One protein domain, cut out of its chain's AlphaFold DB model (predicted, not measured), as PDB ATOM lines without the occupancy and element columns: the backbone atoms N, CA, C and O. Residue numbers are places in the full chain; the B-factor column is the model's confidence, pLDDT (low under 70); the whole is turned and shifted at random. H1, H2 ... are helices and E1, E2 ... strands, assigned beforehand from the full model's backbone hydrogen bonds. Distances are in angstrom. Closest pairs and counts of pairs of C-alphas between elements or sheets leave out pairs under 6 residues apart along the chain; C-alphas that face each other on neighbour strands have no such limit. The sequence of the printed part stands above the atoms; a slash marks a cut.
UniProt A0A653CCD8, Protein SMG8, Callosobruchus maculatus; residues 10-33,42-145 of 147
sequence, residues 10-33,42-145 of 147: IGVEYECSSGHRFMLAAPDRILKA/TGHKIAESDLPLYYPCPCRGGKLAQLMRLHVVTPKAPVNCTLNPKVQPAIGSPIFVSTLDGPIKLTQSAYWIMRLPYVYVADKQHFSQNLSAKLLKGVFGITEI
ATOM      1  N   ILE A  10      50.544 -40.609 -36.389       95.31
ATOM      2  CA  ILE A  10      50.315 -41.453 -37.556       95.31
ATOM      3  C   ILE A  10      51.442 -41.262 -38.565       95.31
ATOM      4  O   ILE A  10      52.036 -40.186 -38.645       95.31
ATOM      5  N   GLY A  11      51.728 -42.303 -39.336       96.00
ATOM      6  CA  GLY A  11      52.754 -42.276 -40.370       96.00
ATOM      7  C   GLY A  11      52.456 -43.263 -41.488       96.00
ATOM      8  O   GLY A  11      51.791 -44.278 -41.283       96.00
ATOM      9  N   VAL A  12      52.959 -42.953 -42.678       97.81
ATOM     10  CA  VAL A  12      52.804 -43.776 -43.881       97.81
ATOM     11  C   VAL A  12      54.173 -43.982 -44.508       97.81
ATOM     12  O   VAL A  12      54.832 -43.018 -44.894       97.81
ATOM     13  N   GLU A  13      54.633 -45.228 -44.536       98.12
ATOM     14  CA  GLU A  13      55.991 -45.583 -44.944       98.12
ATOM     15  C   GLU A  13      55.990 -46.293 -46.294       98.12
ATOM     16  O   GLU A  13      55.301 -47.297 -46.509       98.12
ATOM     17  N   TYR A  14      56.819 -45.767 -47.186       98.19
ATOM     18  CA  TYR A  14      57.027 -46.251 -48.536       98.19
ATOM     19  C   TYR A  14      58.339 -47.020 -48.620       98.19
ATOM     20  O   TYR A  14      59.322 -46.647 -47.982       98.19
ATOM     21  N   GLU A  15      58.372 -48.063 -49.443       98.00
ATOM     22  CA  GLU A  15      59.560 -48.880 -49.696       98.00
ATOM     23  C   GLU A  15      59.703 -49.158 -51.198       98.00
ATOM     24  O   GLU A  15      58.742 -49.562 -51.854       98.00
ATOM     25  N   CYS A  16      60.889 -48.926 -51.769       96.81
ATOM     26  CA  CYS A  16      61.180 -49.310 -53.158       96.81
ATOM     27  C   CYS A  16      61.821 -50.697 -53.249       96.81
ATOM     28  O   CYS A  16      62.302 -51.239 -52.258       96.81
ATOM     29  N   SER A  17      61.933 -51.245 -54.462       94.69
ATOM     30  CA  SER A  17      62.552 -52.561 -54.702       94.69
ATOM     31  C   SER A  17      64.038 -52.665 -54.320       94.69
ATOM     32  O   SER A  17      64.583 -53.761 -54.282       94.69
ATOM     33  N   SER A  18      64.707 -51.543 -54.029       94.88
ATOM     34  CA  SER A  18      66.063 -51.514 -53.455       94.88
ATOM     35  C   SER A  18      66.089 -51.434 -51.925       94.88
ATOM     36  O   SER A  18      67.169 -51.311 -51.358       94.88
ATOM     37  N   GLY A  19      64.937 -51.435 -51.254       94.75
ATOM     38  CA  GLY A  19      64.839 -51.345 -49.797       94.75
ATOM     39  C   GLY A  19      64.974 -49.933 -49.214       94.75
ATOM     40  O   GLY A  19      64.993 -49.789 -47.995       94.75
ATOM     41  N   HIS A  20      65.044 -48.876 -50.036       95.50
ATOM     42  CA  HIS A  20      65.001 -47.504 -49.513       95.50
ATOM     43  C   HIS A  20      63.621 -47.212 -48.939       95.50
ATOM     44  O   HIS A  20      62.616 -47.422 -49.624       95.50
ATOM     45  N   ARG A  21      63.600 -46.683 -47.714       96.12
ATOM     46  CA  ARG A  21      62.384 -46.340 -46.983       96.12
ATOM     47  C   ARG A  21      62.304 -44.853 -46.704       96.12
ATOM     48  O   ARG A  21      63.319 -44.216 -46.426       96.12
ATOM     49  N   PHE A  22      61.098 -44.315 -46.776       96.06
ATOM     50  CA  PHE A  22      60.800 -42.933 -46.418       96.06
ATOM     51  C   PHE A  22      59.324 -42.798 -46.060       96.06
ATOM     52  O   PHE A  22      58.506 -43.640 -46.425       96.06
ATOM     53  N   MET A  23      58.978 -41.726 -45.357       96.25
ATOM     54  CA  MET A  23      57.590 -41.388 -45.053       96.25
ATOM     55  C   MET A  23      57.157 -40.158 -45.841       96.25
ATOM     56  O   MET A  23      57.991 -39.336 -46.222       96.25
ATOM     57  N   LEU A  24      55.855 -40.016 -46.067       95.88
ATOM     58  CA  LEU A  24      55.277 -38.783 -46.595       95.88
ATOM     59  C   LEU A  24      54.731 -37.907 -45.460       95.88
ATOM     60  O   LEU A  24      54.196 -38.410 -44.475       95.88
ATOM     61  N   ALA A  25      54.862 -36.589 -45.609       94.06
ATOM     62  CA  ALA A  25      54.234 -35.573 -44.755       94.06
ATOM     63  C   ALA A  25      52.900 -35.066 -45.334       94.06
ATOM     64  O   ALA A  25      52.098 -34.459 -44.629       94.06
ATOM     65  N   ALA A  26      52.699 -35.251 -46.636       94.88
ATOM     66  CA  ALA A  26      51.482 -34.970 -47.392       94.88
ATOM     67  C   ALA A  26      51.481 -35.865 -48.651       94.88
ATOM     68  O   ALA A  26      52.549 -36.380 -48.991       94.88
ATOM     69  N   PRO A  27      50.353 -36.041 -49.363       95.88
ATOM     70  CA  PRO A  27      50.288 -36.905 -50.552       95.88
ATOM     71  C   PRO A  27      51.359 -36.631 -51.620       95.88
ATOM     72  O   PRO A  27      51.743 -37.531 -52.358       95.88
ATOM     73  N   ASP A  28      51.859 -35.401 -51.685       95.12
ATOM     74  CA  ASP A  28      52.803 -34.876 -52.672       95.12
ATOM     75  C   ASP A  28      54.186 -34.539 -52.083       95.12
ATOM     76  O   ASP A  28      55.029 -33.948 -52.762       95.12
ATOM     77  N   ARG A  29      54.438 -34.860 -50.804       94.75
ATOM     78  CA  ARG A  29      55.624 -34.364 -50.095       94.75
ATOM     79  C   ARG A  29      56.231 -35.395 -49.157       94.75
ATOM     80  O   ARG A  29      55.620 -35.787 -48.166       94.75
ATOM     81  N   ILE A  30      57.494 -35.735 -49.407       94.44
ATOM     82  CA  ILE A  30      58.316 -36.557 -48.508       94.44
ATOM     83  C   ILE A  30      58.528 -35.833 -47.173       94.44
ATOM     84  O   ILE A  30      58.862 -34.646 -47.143       94.44
ATOM     85  N   LEU A  31      58.366 -36.566 -46.073       92.44
ATOM     86  CA  LEU A  31      58.695 -36.106 -44.733       92.44
ATOM     87  C   LEU A  31      60.215 -36.009 -44.584       92.44
ATOM     88  O   LEU A  31      60.928 -37.011 -44.643       92.44
ATOM     89  N   LYS A  32      60.713 -34.791 -44.369       87.12
ATOM     90  CA  LYS A  32      62.125 -34.536 -44.076       87.12
ATOM     91  C   LYS A  32      62.288 -34.391 -42.569       87.12
ATOM     92  O   LYS A  32      61.922 -33.365 -42.008       87.12
ATOM     93  N   ALA A  33      62.840 -35.412 -41.926       76.50
ATOM     94  CA  ALA A  33      63.249 -35.344 -40.530       76.50
ATOM     95  C   ALA A  33      64.779 -35.329 -40.471       76.50
ATOM     96  O   ALA A  33      65.429 -36.281 -40.904       76.50
ATOM     97  N   THR A  42      52.289 -31.721 -39.031       83.69
ATOM     98  CA  THR A  42      51.103 -32.384 -38.486       83.69
ATOM     99  C   THR A  42      50.670 -33.530 -39.397       83.69
ATOM    100  O   THR A  42      50.619 -33.356 -40.614       83.69
ATOM    101  N   GLY A  43      50.224 -34.652 -38.824       86.38
ATOM    102  CA  GLY A  43      49.661 -35.778 -39.585       86.38
ATOM    103  C   GLY A  43      48.317 -35.494 -40.277       86.38
ATOM    104  O   GLY A  43      47.803 -36.354 -40.978       86.38
ATOM    105  N   HIS A  44      47.745 -34.298 -40.120       91.12
ATOM    106  CA  HIS A  44      46.410 -33.950 -40.612       91.12
ATOM    107  C   HIS A  44      46.240 -34.176 -42.124       91.12
ATOM    108  O   HIS A  44      45.311 -34.857 -42.543       91.12
ATOM    109  N   LYS A  45      47.206 -33.727 -42.942       93.62
ATOM    110  CA  LYS A  45      47.176 -33.960 -44.397       93.62
ATOM    111  C   LYS A  45      47.203 -35.445 -44.758       93.62
ATOM    112  O   LYS A  45      46.573 -35.835 -45.732       93.62
ATOM    113  N   ILE A  46      47.919 -36.259 -43.984       95.31
ATOM    114  CA  ILE A  46      47.965 -37.714 -44.169       95.31
ATOM    115  C   ILE A  46      46.630 -38.360 -43.781       95.31
ATOM    116  O   ILE A  46      46.195 -39.289 -44.452       95.31
ATOM    117  N   ALA A  47      45.966 -37.866 -42.735       94.50
ATOM    118  CA  ALA A  47      44.688 -38.406 -42.275       94.50
ATOM    119  C   ALA A  47      43.522 -38.122 -43.240       94.50
ATOM    120  O   ALA A  47      42.646 -38.971 -43.417       94.50
ATOM    121  N   GLU A  48      43.507 -36.939 -43.859       95.44
ATOM    122  CA  GLU A  48      42.341 -36.433 -44.601       95.44
ATOM    123  C   GLU A  48      42.431 -36.571 -46.123       95.44
ATOM    124  O   GLU A  48      41.456 -36.308 -46.833       95.44
ATOM    125  N   SER A  49      43.582 -36.998 -46.637       97.12
ATOM    126  CA  SER A  49      43.821 -37.095 -48.076       97.12
ATOM    127  C   SER A  49      43.824 -38.535 -48.563       97.12
ATOM    128  O   SER A  49      44.215 -39.451 -47.842       97.12
ATOM    129  N   ASP A  50      43.445 -38.723 -49.827       98.12
ATOM    130  CA  ASP A  50      43.852 -39.918 -50.561       98.12
ATOM    131  C   ASP A  50      45.384 -39.887 -50.683       98.12
ATOM    132  O   ASP A  50      45.979 -38.845 -50.975       98.12
ATOM    133  N   LEU A  51      46.029 -41.024 -50.448       98.25
ATOM    134  CA  LEU A  51      47.480 -41.163 -50.486       98.25
ATOM    135  C   LEU A  51      47.882 -42.003 -51.693       98.25
ATOM    136  O   LEU A  51      47.256 -43.034 -51.943       98.25
ATOM    137  N   PRO A  52      48.935 -41.629 -52.432       98.19
ATOM    138  CA  PRO A  52      49.381 -42.429 -53.560       98.19
ATOM    139  C   PRO A  52      49.873 -43.789 -53.063       98.19
ATOM    140  O   PRO A  52      50.656 -43.865 -52.118       98.19
ATOM    141  N   LEU A  53      49.439 -44.879 -53.693       98.12
ATOM    142  CA  LEU A  53      49.958 -46.211 -53.372       98.12
ATOM    143  C   LEU A  53      51.409 -46.355 -53.852       98.12
ATOM    144  O   LEU A  53      52.178 -47.088 -53.238       98.12
ATOM    145  N   TYR A  54      51.790 -45.630 -54.909       98.00
ATOM    146  CA  TYR A  54      53.150 -45.587 -55.443       98.00
ATOM    147  C   TYR A  54      53.672 -44.153 -55.500       98.00
ATOM    148  O   TYR A  54      52.981 -43.260 -55.975       98.00
ATOM    149  N   TYR A  55      54.910 -43.938 -55.061       97.62
ATOM    150  CA  TYR A  55      55.545 -42.623 -55.012       97.62
ATOM    151  C   TYR A  55      56.981 -42.681 -55.563       97.62
ATOM    152  O   TYR A  55      57.672 -43.678 -55.325       97.62
ATOM    153  N   PRO A  56      57.476 -41.646 -56.273       96.81
ATOM    154  CA  PRO A  56      58.864 -41.596 -56.729       96.81
ATOM    155  C   PRO A  56      59.860 -41.732 -55.572       96.81
ATOM    156  O   PRO A  56      59.908 -40.909 -54.657       96.81
ATOM    157  N   CYS A  57      60.681 -42.777 -55.601       96.19
ATOM    158  CA  CYS A  57      61.703 -42.989 -54.591       96.19
ATOM    159  C   CYS A  57      62.821 -41.946 -54.758       96.19
ATOM    160  O   CYS A  57      63.330 -41.787 -55.867       96.19
ATOM    161  N   PRO A  58      63.326 -41.331 -53.672       92.62
ATOM    162  CA  PRO A  58      64.452 -40.388 -53.723       92.62
ATOM    163  C   PRO A  58      65.812 -41.057 -54.015       92.62
ATOM    164  O   PRO A  58      66.866 -40.459 -53.810       92.62
ATOM    165  N   CYS A  59      65.819 -42.319 -54.455       92.56
ATOM    166  CA  CYS A  59      67.048 -43.015 -54.803       92.56
ATOM    167  C   CYS A  59      67.564 -42.530 -56.163       92.56
ATOM    168  O   CYS A  59      66.800 -42.102 -57.025       92.56
ATOM    169  N   ARG A  60      68.872 -42.674 -56.399       88.00
ATOM    170  CA  ARG A  60      69.499 -42.258 -57.667       88.00
ATOM    171  C   ARG A  60      68.946 -42.988 -58.899       88.00
ATOM    172  O   ARG A  60      69.093 -42.497 -60.005       88.00
ATOM    173  N   GLY A  61      68.320 -44.152 -58.707       84.44
ATOM    174  CA  GLY A  61      67.791 -44.984 -59.788       84.44
ATOM    175  C   GLY A  61      66.373 -44.641 -60.251       84.44
ATOM    176  O   GLY A  61      65.838 -45.401 -61.050       84.44
ATOM    177  N   GLY A  62      65.732 -43.588 -59.721       87.31
ATOM    178  CA  GLY A  62      64.405 -43.144 -60.181       87.31
ATOM    179  C   GLY A  62      63.290 -44.191 -60.036       87.31
ATOM    180  O   GLY A  62      62.347 -44.208 -60.819       87.31
ATOM    181  N   LYS A  63      63.412 -45.107 -59.067       94.81
ATOM    182  CA  LYS A  63      62.467 -46.218 -58.874       94.81
ATOM    183  C   LYS A  63      61.156 -45.735 -58.257       94.81
ATOM    184  O   LYS A  63      61.140 -44.744 -57.536       94.81
ATOM    185  N   LEU A  64      60.077 -46.493 -58.438       96.12
ATOM    186  CA  LEU A  64      58.860 -46.316 -57.645       96.12
ATOM    187  C   LEU A  64      58.992 -47.031 -56.296       96.12
ATOM    188  O   LEU A  64      59.519 -48.144 -56.206       96.12
ATOM    189  N   ALA A  65      58.530 -46.367 -55.245       97.69
ATOM    190  CA  ALA A  65      58.320 -46.944 -53.928       97.69
ATOM    191  C   ALA A  65      56.827 -47.181 -53.712       97.69
ATOM    192  O   ALA A  65      56.011 -46.367 -54.133       97.69
ATOM    193  N   GLN A  66      56.475 -48.276 -53.051       98.06
ATOM    194  CA  GLN A  66      55.097 -48.614 -52.713       98.06
ATOM    195  C   GLN A  66      54.822 -48.270 -51.253       98.06
ATOM    196  O   GLN A  66      55.695 -48.464 -50.409       98.06
ATOM    197  N   LEU A  67      53.621 -47.792 -50.943       98.44
ATOM    198  CA  LEU A  67      53.148 -47.651 -49.572       98.44
ATOM    199  C   LEU A  67      53.030 -49.043 -48.944       98.44
ATOM    200  O   LEU A  67      52.186 -49.845 -49.347       98.44
ATOM    201  N   MET A  68      53.883 -49.328 -47.962       98.00
ATOM    202  CA  MET A  68      54.006 -50.663 -47.374       98.00
ATOM    203  C   MET A  68      53.520 -50.734 -45.935       98.00
ATOM    204  O   MET A  68      53.108 -51.815 -45.507       98.00
ATOM    205  N   ARG A  69      53.601 -49.644 -45.160       98.25
ATOM    206  CA  ARG A  69      53.282 -49.679 -43.726       98.25
ATOM    207  C   ARG A  69      52.509 -48.447 -43.277       98.25
ATOM    208  O   ARG A  69      52.842 -47.319 -43.640       98.25
ATOM    209  N   LEU A  70      51.491 -48.688 -42.458       98.19
ATOM    210  CA  LEU A  70      50.736 -47.679 -41.728       98.19
ATOM    211  C   LEU A  70      51.150 -47.751 -40.264       98.19
ATOM    212  O   LEU A  70      51.081 -48.815 -39.650       98.19
ATOM    213  N   HIS A  71      51.575 -46.621 -39.722       97.88
ATOM    214  CA  HIS A  71      52.079 -46.480 -38.364       97.88
ATOM    215  C   HIS A  71      51.051 -45.718 -37.537       97.88
ATOM    216  O   HIS A  71      50.592 -44.661 -37.973       97.88
ATOM    217  N   VAL A  72      50.710 -46.226 -36.352       97.12
ATOM    218  CA  VAL A  72      49.843 -45.528 -35.392       97.12
ATOM    219  C   VAL A  72      50.396 -45.699 -33.987       97.12
ATOM    220  O   VAL A  72      50.579 -46.821 -33.522       97.12
ATOM    221  N   VAL A  73      50.630 -44.593 -33.287       95.75
ATOM    222  CA  VAL A  73      50.910 -44.599 -31.847       95.75
ATOM    223  C   VAL A  73      49.656 -44.131 -31.128       95.75
ATOM    224  O   VAL A  73      49.258 -42.968 -31.252       95.75
ATOM    225  N   THR A  74      49.026 -45.047 -30.398       94.75
ATOM    226  CA  THR A  74      47.799 -44.770 -29.657       94.75
ATOM    227  C   THR A  74      48.124 -44.136 -28.296       94.75
ATOM    228  O   THR A  74      49.098 -44.516 -27.640       94.75
ATOM    229  N   PRO A  75      47.343 -43.140 -27.849       92.94
ATOM    230  CA  PRO A  75      47.597 -42.435 -26.598       92.94
ATOM    231  C   PRO A  75      47.121 -43.250 -25.384       92.94
ATOM    232  O   PRO A  75      46.390 -44.231 -25.512       92.94
ATOM    233  N   LYS A  76      47.513 -42.798 -24.184       89.75
ATOM    234  CA  LYS A  76      46.946 -43.251 -22.896       89.75
ATOM    235  C   LYS A  76      45.553 -42.677 -22.612       89.75
ATOM    236  O   LYS A  76      44.845 -43.180 -21.752       89.75
ATOM    237  N   ALA A  77      45.203 -41.581 -23.282       87.38
ATOM    238  CA  ALA A  77      43.924 -40.902 -23.132       87.38
ATOM    239  C   ALA A  77      42.748 -41.797 -23.575       87.38
ATOM    240  O   ALA A  77      42.951 -42.652 -24.442       87.38
ATOM    241  N   PRO A  78      41.528 -41.578 -23.046       85.06
ATOM    242  CA  PRO A  78      40.342 -42.383 -23.346       85.06
ATOM    243  C   PRO A  78      39.770 -42.069 -24.739       85.06
ATOM    244  O   PRO A  78      38.669 -41.553 -24.892       85.06
ATOM    245  N   VAL A  79      40.539 -42.383 -25.776       89.38
ATOM    246  CA  VAL A  79      40.114 -42.314 -27.177       89.38
ATOM    247  C   VAL A  79      40.251 -43.687 -27.819       89.38
ATOM    248  O   VAL A  79      41.143 -44.473 -27.475       89.38
ATOM    249  N   ASN A  80      39.366 -43.975 -28.766       91.06
ATOM    250  CA  ASN A  80      39.451 -45.138 -29.632       91.06
ATOM    251  C   ASN A  80      40.151 -44.736 -30.928       91.06
ATOM    252  O   ASN A  80      39.652 -43.895 -31.675       91.06
ATOM    253  N   CYS A  81      41.288 -45.366 -31.215       95.31
ATOM    254  CA  CYS A  81      41.936 -45.269 -32.519       95.31
ATOM    255  C   CYS A  81      41.533 -46.470 -33.379       95.31
ATOM    256  O   CYS A  81      41.528 -47.602 -32.886       95.31
ATOM    257  N   THR A  82      41.231 -46.247 -34.656       96.25
ATOM    258  CA  THR A  82      40.886 -47.317 -35.600       96.25
ATOM    259  C   THR A  82      41.661 -47.210 -36.913       96.25
ATOM    260  O   THR A  82      42.117 -46.128 -37.297       96.25
ATOM    261  N   LEU A  83      41.812 -48.346 -37.601       96.94
ATOM    262  CA  LEU A  83      42.354 -48.439 -38.957       96.94
ATOM    263  C   LEU A  83      41.324 -49.038 -39.917       96.94
ATOM    264  O   LEU A  83      40.785 -50.113 -39.664       96.94
ATOM    265  N   ASN A  84      41.091 -48.367 -41.041       96.94
ATOM    266  CA  ASN A  84      40.191 -48.809 -42.105       96.94
ATOM    267  C   ASN A  84      40.816 -48.583 -43.494       96.94
ATOM    268  O   ASN A  84      40.323 -47.757 -44.269       96.94
ATOM    269  N   PRO A  85      41.947 -49.236 -43.813       97.31
ATOM    270  CA  PRO A  85      42.603 -49.046 -45.099       97.31
ATOM    271  C   PRO A  85      41.727 -49.558 -46.245       97.31
ATOM    272  O   PRO A  85      41.232 -50.687 -46.234       97.31
ATOM    273  N   LYS A  86      41.587 -48.722 -47.272       97.38
ATOM    274  CA  LYS A  86      40.902 -49.060 -48.517       97.38
ATOM    275  C   LYS A  86      41.806 -48.708 -49.681       97.38
ATOM    276  O   LYS A  86      42.118 -47.538 -49.874       97.38
ATOM    277  N   VAL A  87      42.250 -49.699 -50.439       98.00
ATOM    278  CA  VAL A  87      43.197 -49.490 -51.539       98.00
ATOM    279  C   VAL A  87      42.482 -49.639 -52.869       98.00
ATOM    280  O   VAL A  87      41.816 -50.638 -53.110       98.00
ATOM    281  N   GLN A  88      42.647 -48.654 -53.744       97.38
ATOM    282  CA  GLN A  88      42.220 -48.698 -55.134       97.38
ATOM    283  C   GLN A  88      43.473 -48.761 -56.029       97.38
ATOM    284  O   GLN A  88      44.143 -47.741 -56.195       97.38
ATOM    285  N   PRO A  89      43.828 -49.937 -56.581       96.44
ATOM    286  CA  PRO A  89      45.039 -50.110 -57.390       96.44
ATOM    287  C   PRO A  89      45.080 -49.361 -58.730       96.44
ATOM    288  O   PRO A  89      46.156 -49.209 -59.298       96.44
ATOM    289  N   ALA A  90      43.950 -48.911 -59.267       95.25
ATOM    290  CA  ALA A  90      43.885 -48.022 -60.427       95.25
ATOM    291  C   ALA A  90      42.523 -47.316 -60.469       95.25
ATOM    292  O   ALA A  90      41.555 -47.784 -59.870       95.25
ATOM    293  N   ILE A  91      42.401 -46.214 -61.210       94.12
ATOM    294  CA  ILE A  91      41.084 -45.596 -61.442       94.12
ATOM    295  C   ILE A  91      40.117 -46.635 -62.029       94.12
ATOM    296  O   ILE A  91      40.433 -47.310 -63.005       94.12
ATOM    297  N   GLY A  92      38.944 -46.769 -61.406       91.31
ATOM    298  CA  GLY A  92      37.919 -47.735 -61.807       91.31
ATOM    299  C   GLY A  92      38.190 -49.183 -61.382       91.31
ATOM    300  O   GLY A  92      37.342 -50.036 -61.626       91.31
ATOM    301  N   SER A  93      39.318 -49.481 -60.724       94.44
ATOM    302  CA  SER A  93      39.565 -50.817 -60.172       94.44
ATOM    303  C   SER A  93      38.697 -51.083 -58.935       94.44
ATOM    304  O   SER A  93      38.291 -50.127 -58.255       94.44
ATOM    305  N   PRO A  94      38.502 -52.363 -58.561       95.06
ATOM    306  CA  PRO A  94      37.950 -52.733 -57.266       95.06
ATOM    307  C   PRO A  94      38.711 -52.091 -56.101       95.06
ATOM    308  O   PRO A  94      39.900 -51.766 -56.211       95.06
ATOM    309  N   ILE A  95      38.008 -51.934 -54.981       95.88
ATOM    310  CA  ILE A  95      38.569 -51.438 -53.725       95.88
ATOM    311  C   ILE A  95      38.877 -52.635 -52.829       95.88
ATOM    312  O   ILE A  95      37.987 -53.390 -52.449       95.88
ATOM    313  N   PHE A  96      40.145 -52.775 -52.465       95.94
ATOM    314  CA  PHE A  96      40.629 -53.779 -51.533       95.94
ATOM    315  C   PHE A  96      40.459 -53.259 -50.109       95.94
ATOM    316  O   PHE A  96      40.940 -52.172 -49.780       95.94
ATOM    317  N   VAL A  97      39.789 -54.042 -49.269       95.62
ATOM    318  CA  VAL A  97      39.545 -53.738 -47.854       95.62
ATOM    319  C   VAL A  97      40.275 -54.753 -46.978       95.62
ATOM    320  O   VAL A  97      40.427 -55.909 -47.367       95.62
ATOM    321  N   SER A  98      40.747 -54.337 -45.802       89.25
ATOM    322  CA  SER A  98      41.466 -55.237 -44.884       89.25
ATOM    323  C   SER A  98      40.558 -56.190 -44.107       89.25
ATOM    324  O   SER A  98      41.040 -57.176 -43.559       89.25
ATOM    325  N   THR A  99      39.268 -55.878 -44.003       87.88
ATOM    326  CA  THR A  99      38.274 -56.681 -43.287       87.88
ATOM    327  C   THR A  99      36.873 -56.370 -43.815       87.88
ATOM    328  O   THR A  99      36.634 -55.284 -44.352       87.88
ATOM    329  N   LEU A 100      35.963 -57.333 -43.671       86.38
ATOM    330  CA  LEU A 100      34.538 -57.179 -43.967       86.38
ATOM    331  C   LEU A 100      33.767 -56.553 -42.791       86.38
ATOM    332  O   LEU A 100      32.715 -55.959 -43.005       86.38
ATOM    333  N   ASP A 101      34.324 -56.616 -41.579       89.31
ATOM    334  CA  ASP A 101      33.656 -56.223 -40.330       89.31
ATOM    335  C   ASP A 101      33.798 -54.722 -39.997       89.31
ATOM    336  O   ASP A 101      33.373 -54.262 -38.939       89.31
ATOM    337  N   GLY A 102      34.401 -53.933 -40.894       89.38
ATOM    338  CA  GLY A 102      34.597 -52.489 -40.722       89.38
ATOM    339  C   GLY A 102      35.928 -52.093 -40.058       89.38
ATOM    340  O   GLY A 102      36.889 -52.854 -40.086       89.38
ATOM    341  N   PRO A 103      36.057 -50.864 -39.517       94.38
ATOM    342  CA  PRO A 103      37.321 -50.371 -38.961       94.38
ATOM    343  C   PRO A 103      37.870 -51.230 -37.810       94.38
ATOM    344  O   PRO A 103      37.165 -51.534 -36.850       94.38
ATOM    345  N   ILE A 104      39.164 -51.544 -37.854       94.62
ATOM    346  CA  ILE A 104      39.857 -52.325 -36.824       94.62
ATOM    347  C   ILE A 104      40.210 -51.410 -35.653       94.62
ATOM    348  O   ILE A 104      40.950 -50.441 -35.828       94.62
ATOM    349  N   LYS A 105      39.719 -51.726 -34.452       95.06
ATOM    350  CA  LYS A 105      40.048 -51.001 -33.219       95.06
ATOM    351  C   LYS A 105      41.445 -51.362 -32.719       95.06
ATOM    352  O   LYS A 105      41.779 -52.534 -32.575       95.06
ATOM    353  N   LEU A 106      42.242 -50.341 -32.423       95.62
ATOM    354  CA  LEU A 106      43.591 -50.488 -31.886       95.62
ATOM    355  C   LEU A 106      43.573 -50.425 -30.359       95.62
ATOM    356  O   LEU A 106      42.817 -49.653 -29.764       95.62
ATOM    357  N   THR A 107      44.444 -51.203 -29.717       94.81
ATOM    358  CA  THR A 107      44.649 -51.087 -28.269       94.81
ATOM    359  C   THR A 107      45.328 -49.763 -27.925       94.81
ATOM    360  O   THR A 107      46.091 -49.209 -28.721       94.81
ATOM    361  N   GLN A 108      45.039 -49.245 -26.733       92.88
ATOM    362  CA  GLN A 108      45.613 -47.999 -26.225       92.88
ATOM    363  C   GLN A 108      47.081 -48.163 -25.821       92.88
ATOM    364  O   GLN A 108      47.540 -49.268 -25.539       92.88
ATOM    365  N   SER A 109      47.795 -47.037 -25.727       93.00
ATOM    366  CA  SER A 109      49.192 -46.973 -25.265       93.00
ATOM    367  C   SER A 109      50.154 -47.904 -26.008       93.00
ATOM    368  O   SER A 109      51.089 -48.440 -25.413       93.00
ATOM    369  N   ALA A 110      49.919 -48.110 -27.299       95.50
ATOM    370  CA  ALA A 110      50.636 -49.079 -28.106       95.50
ATOM    371  C   ALA A 110      51.127 -48.455 -29.411       95.50
ATOM    372  O   ALA A 110      50.542 -47.509 -29.945       95.50
ATOM    373  N   TYR A 111      52.205 -49.026 -29.940       97.31
ATOM    374  CA  TYR A 111      52.675 -48.728 -31.281       97.31
ATOM    375  C   TYR A 111      52.239 -49.839 -32.232       97.31
ATOM    376  O   TYR A 111      52.704 -50.974 -32.142       97.31
ATOM    377  N   TRP A 112      51.338 -49.490 -33.141       97.81
ATOM    378  CA  TRP A 112      50.783 -50.373 -34.150       97.81
ATOM    379  C   TRP A 112      51.424 -50.122 -35.509       97.81
ATOM    380  O   TRP A 112      51.577 -48.978 -35.946       97.81
ATOM    381  N   ILE A 113      51.753 -51.215 -36.197       98.06
ATOM    382  CA  ILE A 113      52.207 -51.200 -37.585       98.06
ATOM    383  C   ILE A 113      51.340 -52.176 -38.372       98.06
ATOM    384  O   ILE A 113      51.393 -53.384 -38.146       98.06
ATOM    385  N   MET A 114      50.568 -51.657 -39.321       96.94
ATOM    386  CA  MET A 114      49.854 -52.475 -40.294       96.94
ATOM    387  C   MET A 114      50.644 -52.513 -41.595       96.94
ATOM    388  O   MET A 114      50.964 -51.469 -42.161       96.94
ATOM    389  N   ARG A 115      50.944 -53.716 -42.085       97.38
ATOM    390  CA  ARG A 115      51.628 -53.910 -43.362       97.38
ATOM    391  C   ARG A 115      50.610 -54.150 -44.472       97.38
ATOM    392  O   ARG A 115      49.775 -55.042 -44.351       97.38
ATOM    393  N   LEU A 116      50.707 -53.381 -45.552       97.25
ATOM    394  CA  LEU A 116      49.878 -53.558 -46.740       97.25
ATOM    395  C   LEU A 116      50.446 -54.652 -47.664       97.25
ATOM    396  O   LEU A 116      51.658 -54.907 -47.648       97.25
ATOM    397  N   PRO A 117      49.592 -55.299 -48.481       94.44
ATOM    398  CA  PRO A 117      50.034 -56.257 -49.486       94.44
ATOM    399  C   PRO A 117      51.002 -55.639 -50.498       94.44
ATOM    400  O   PRO A 117      50.867 -54.480 -50.893       94.44
ATOM    401  N   TYR A 118      51.950 -56.453 -50.966       92.12
ATOM    402  CA  TYR A 118      52.836 -56.078 -52.070       92.12
ATOM    403  C   TYR A 118      52.114 -56.153 -53.424       92.12
ATOM    404  O   TYR A 118      52.379 -55.352 -54.315       92.12
ATOM    405  N   VAL A 119      51.169 -57.086 -53.560       93.06
ATOM    406  CA  VAL A 119      50.468 -57.384 -54.812       93.06
ATOM    407  C   VAL A 119      48.959 -57.297 -54.603       93.06
ATOM    408  O   VAL A 119      48.451 -57.800 -53.603       93.06
ATOM    409  N   TYR A 120      48.256 -56.695 -55.566       94.62
ATOM    410  CA  TYR A 120      46.798 -56.600 -55.597       94.62
ATOM    411  C   TYR A 120      46.257 -57.364 -56.811       94.62
ATOM    412  O   TYR A 120      46.632 -57.078 -57.951       94.62
ATOM    413  N   VAL A 121      45.380 -58.340 -56.566       93.81
ATOM    414  CA  VAL A 121      44.772 -59.205 -57.592       93.81
ATOM    415  C   VAL A 121      43.289 -59.387 -57.281       93.81
ATOM    416  O   VAL A 121      42.953 -59.705 -56.143       93.81
ATOM    417  N   ALA A 122      42.415 -59.213 -58.271       90.94
ATOM    418  CA  ALA A 122      40.979 -59.503 -58.155       90.94
ATOM    419  C   ALA A 122      40.518 -60.324 -59.362       90.94
ATOM    420  O   ALA A 122      40.905 -59.998 -60.477       90.94
ATOM    421  N   ASP A 123      39.735 -61.389 -59.153       82.56
ATOM    422  CA  ASP A 123      39.075 -62.194 -60.202       82.56
ATOM    423  C   ASP A 123      39.946 -62.538 -61.432       82.56
ATOM    424  O   ASP A 123      39.460 -62.611 -62.559       82.56
ATOM    425  N   LYS A 124      41.246 -62.801 -61.202       78.50
ATOM    426  CA  LYS A 124      42.314 -63.094 -62.194       78.50
ATOM    427  C   LYS A 124      42.947 -61.885 -62.898       78.50
ATOM    428  O   LYS A 124      43.857 -62.069 -63.705       78.50
ATOM    429  N   GLN A 125      42.553 -60.663 -62.567       88.62
ATOM    430  CA  GLN A 125      43.241 -59.448 -62.986       88.62
ATOM    431  C   GLN A 125      44.329 -59.074 -61.977       88.62
ATOM    432  O   GLN A 125      44.057 -58.792 -60.809       88.62
ATOM    433  N   HIS A 126      45.571 -59.038 -62.449       92.06
ATOM    434  CA  HIS A 126      46.695 -58.505 -61.692       92.06
ATOM    435  C   HIS A 126      46.803 -56.997 -61.932       92.06
ATOM    436  O   HIS A 126      46.950 -56.557 -63.075       92.06
ATOM    437  N   PHE A 127      46.772 -56.198 -60.866       93.19
ATOM    438  CA  PHE A 127      46.973 -54.757 -60.978       93.19
ATOM    439  C   PHE A 127      48.471 -54.454 -60.927       93.19
ATOM    440  O   PHE A 127      49.128 -54.633 -59.902       93.19
ATOM    441  N   SER A 128      49.036 -54.057 -62.071       91.50
ATOM    442  CA  SER A 128      50.417 -53.581 -62.153       91.50
ATOM    443  C   SER A 128      50.583 -52.238 -61.435       91.50
ATOM    444  O   SER A 128      49.608 -51.552 -61.126       91.50
ATOM    445  N   GLN A 129      51.836 -51.856 -61.164       92.88
ATOM    446  CA  GLN A 129      52.130 -50.561 -60.553       92.88
ATOM    447  C   GLN A 129      51.554 -49.432 -61.410       92.88
ATOM    448  O   GLN A 129      51.868 -49.318 -62.594       92.88
ATOM    449  N   ASN A 130      50.714 -48.598 -60.803       93.31
ATOM    450  CA  ASN A 130      49.974 -47.554 -61.495       93.31
ATOM    451  C   ASN A 130      50.004 -46.270 -60.660       93.31
ATOM    452  O   ASN A 130      49.662 -46.290 -59.485       93.31
ATOM    453  N   LEU A 131      50.386 -45.137 -61.252       94.62
ATOM    454  CA  LEU A 131      50.480 -43.863 -60.525       94.62
ATOM    455  C   LEU A 131      49.118 -43.303 -60.084       94.62
ATOM    456  O   LEU A 131      49.067 -42.452 -59.203       94.62
ATOM    457  N   SER A 132      48.020 -43.792 -60.662       96.31
ATOM    458  CA  SER A 132      46.660 -43.481 -60.207       96.31
ATOM    459  C   SER A 132      46.208 -44.321 -59.006       96.31
ATOM    460  O   SER A 132      45.141 -44.066 -58.446       96.31
ATOM    461  N   ALA A 133      47.001 -45.322 -58.611       97.62
ATOM    462  CA  ALA A 133      46.712 -46.171 -57.470       97.62
ATOM    463  C   ALA A 133      46.783 -45.376 -56.166       97.62
ATOM    464  O   ALA A 133      47.715 -44.596 -55.947       97.62
ATOM    465  N   LYS A 134      45.839 -45.626 -55.262       98.06
ATOM    466  CA  LYS A 134      45.713 -44.863 -54.023       98.06
ATOM    467  C   LYS A 134      45.229 -45.694 -52.847       98.06
ATOM    468  O   LYS A 134      44.402 -46.590 -52.993       98.06
ATOM    469  N   LEU A 135      45.721 -45.346 -51.669       98.31
ATOM    470  CA  LEU A 135      45.058 -45.613 -50.403       98.31
ATOM    471  C   LEU A 135      44.044 -44.483 -50.181       98.31
ATOM    472  O   LEU A 135      44.419 -43.314 -50.115       98.31
ATOM    473  N   LEU A 136      42.763 -44.824 -50.122       97.81
ATOM    474  CA  LEU A 136      41.676 -43.859 -49.971       97.81
ATOM    475  C   LEU A 136      41.694 -43.238 -48.573       97.81
ATOM    476  O   LEU A 136      42.005 -43.926 -47.600       97.81
ATOM    477  N   LYS A 137      41.312 -41.963 -48.471       96.88
ATOM    478  CA  LYS A 137      41.161 -41.238 -47.200       96.88
ATOM    479  C   LYS A 137      40.189 -41.923 -46.234       96.88
ATOM    480  O   LYS A 137      39.352 -42.735 -46.629       96.88
ATOM    481  N   GLY A 138      40.254 -41.534 -44.959       95.19
ATOM    482  CA  GLY A 138      39.444 -42.145 -43.895       95.19
ATOM    483  C   GLY A 138      40.054 -43.431 -43.331       95.19
ATOM    484  O   GLY A 138      39.351 -44.243 -42.734       95.19
ATOM    485  N   VAL A 139      41.363 -43.615 -43.525       96.62
ATOM    486  CA  VAL A 139      42.125 -44.754 -42.996       96.62
ATOM    487  C   VAL A 139      42.217 -44.702 -41.480       96.62
ATOM    488  O   VAL A 139      42.075 -45.731 -40.831       96.62
ATOM    489  N   PHE A 140      42.482 -43.522 -40.924       96.19
ATOM    490  CA  PHE A 140      42.715 -43.324 -39.500       96.19
ATOM    491  C   PHE A 140      41.449 -42.758 -38.857       96.19
ATOM    492  O   PHE A 140      41.039 -41.646 -39.184       96.19
ATOM    493  N   GLY A 141      40.835 -43.519 -37.952       93.50
ATOM    494  CA  GLY A 141      39.692 -43.064 -37.163       93.50
ATOM    495  C   GLY A 141      40.097 -42.727 -35.732       93.50
ATOM    496  O   GLY A 141      40.908 -43.432 -35.127       93.50
ATOM    497  N   ILE A 142      39.532 -41.647 -35.192       91.06
ATOM    498  CA  ILE A 142      39.677 -41.248 -33.789       91.06
ATOM    499  C   ILE A 142      38.284 -40.894 -33.276       91.06
ATOM    500  O   ILE A 142      37.635 -40.013 -33.836       91.06
ATOM    501  N   THR A 143      37.831 -41.569 -32.223       88.38
ATOM    502  CA  THR A 143      36.590 -41.219 -31.518       88.38
ATOM    503  C   THR A 143      36.849 -41.134 -30.020       88.38
ATOM    504  O   THR A 143      37.703 -41.849 -29.490       88.38
ATOM    505  N   GLU A 144      36.113 -40.276 -29.323       81.81
ATOM    506  CA  GLU A 144      36.108 -40.272 -27.859       81.81
ATOM    507  C   GLU A 144      35.465 -41.566 -27.337       81.81
ATOM    508  O   GLU A 144      34.645 -42.194 -28.017       81.81
ATOM    509  N   ILE A 145      35.905 -42.018 -26.163       77.69
ATOM    510  CA  ILE A 145      35.208 -43.067 -25.420       77.69
ATOM    511  C   ILE A 145      34.211 -42.344 -24.523       77.69
ATOM    512  O   ILE A 145      34.628 -41.688 -23.569       77.69
TER     513      ILE A 145
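AT A GLANCE: This is residues 10 to 33 and 42 to 145 of the 147 residues of the protein "Protein SMG8" of Callosobruchus maculatus (UniProt A0A653CCD8). Two flattened layers of strands lie partly face to face and run roughly along each other: a strongly twisted layer with E1, E4 and E7, and a thinner one in which E5 runs on into E6 and E10 pairs with E5. E2 and the one-turn helix H1 lie toward one side of this two-layer body, and the small hairpin of E8 and E9 sits at one end. The printed part has 128 residues with one named helix and ten named strands, which follow along the chain as E1, E2, H1, E3, E4, E5, E6, E7, E8, E9 and E10; one sheet is branched, with the antiparallel neighbour pairs E1 and E2, E1 and E4, E3 and E4, and E4 and E7. The class is mostly strand, though under half of the residues are in named elements. The whole is compact, with a radius of gyration of the C-alphas of 14.9 A, and flat, spanning 44 by 39 by 21 A.

HOW THE PARTS SIT: E1, residues 10 to 16, forms a hairpin with E2, residues 21 to 26; N 14 and O 22 are 2.8 A apart, within hydrogen-bond range. H1, residues 44 to 48, is on the branched sheet but over none of its strands; its closest C-alphas to E2 are Lys 45 and Ala 26, 5.3 A. Its O i to N i+4 pair is within hydrogen-bond range. E3, residues 54 to 56, makes a hairpin with E4, residues 64 to 73, with N 55 and O 65 2.8 A apart. E1 lies on one side of E4, with N 13 and O 69 2.9 A apart. E3 and E7, residues 111 to 115, lie on the other side of E4; N 70 of E4 and O 114 of E7 are within hydrogen-bond range at 2.8 A. E5, residues 79 to 83, is near E4 and antiparallel to E10, residues 140 to 144, with N 80 and O 143 2.8 A apart. E6, residues 86 to 88, pairs with no named strand, but residues 87 to 88 pair with residues 134 to 135. E8, residues 120 to 122, and E9, residues 125 to 127, form a hairpin, with N 125 and O 122 2.7 A apart.

IN THESE COORDINATES: E1 begins at C-alpha 10 (50.315, -41.453, -37.556) and is 20.6 A long. E2 measures 15.8 A. E4, the longest strand, covers 27.0 A and ends at C-alpha 73 (50.910, -44.599, -31.847). E5, E7 and E10 measure 13.5, 13.2 and 13.7 A. E10 ends at C-alpha 144 (36.108, -40.272, -27.859).

THE WHOLE: The two C-alphas farthest apart, Gly 61 and Ile 145, are 47.4 A apart. Residues 34 to 41 are not printed, and C-alphas 33 and 42 are 12.7 A apart across the cut. The links E6 to E7 and E9 to E10 are long. No printed residue is under 70 in pLDDT; the mean of the printed part is 93.9.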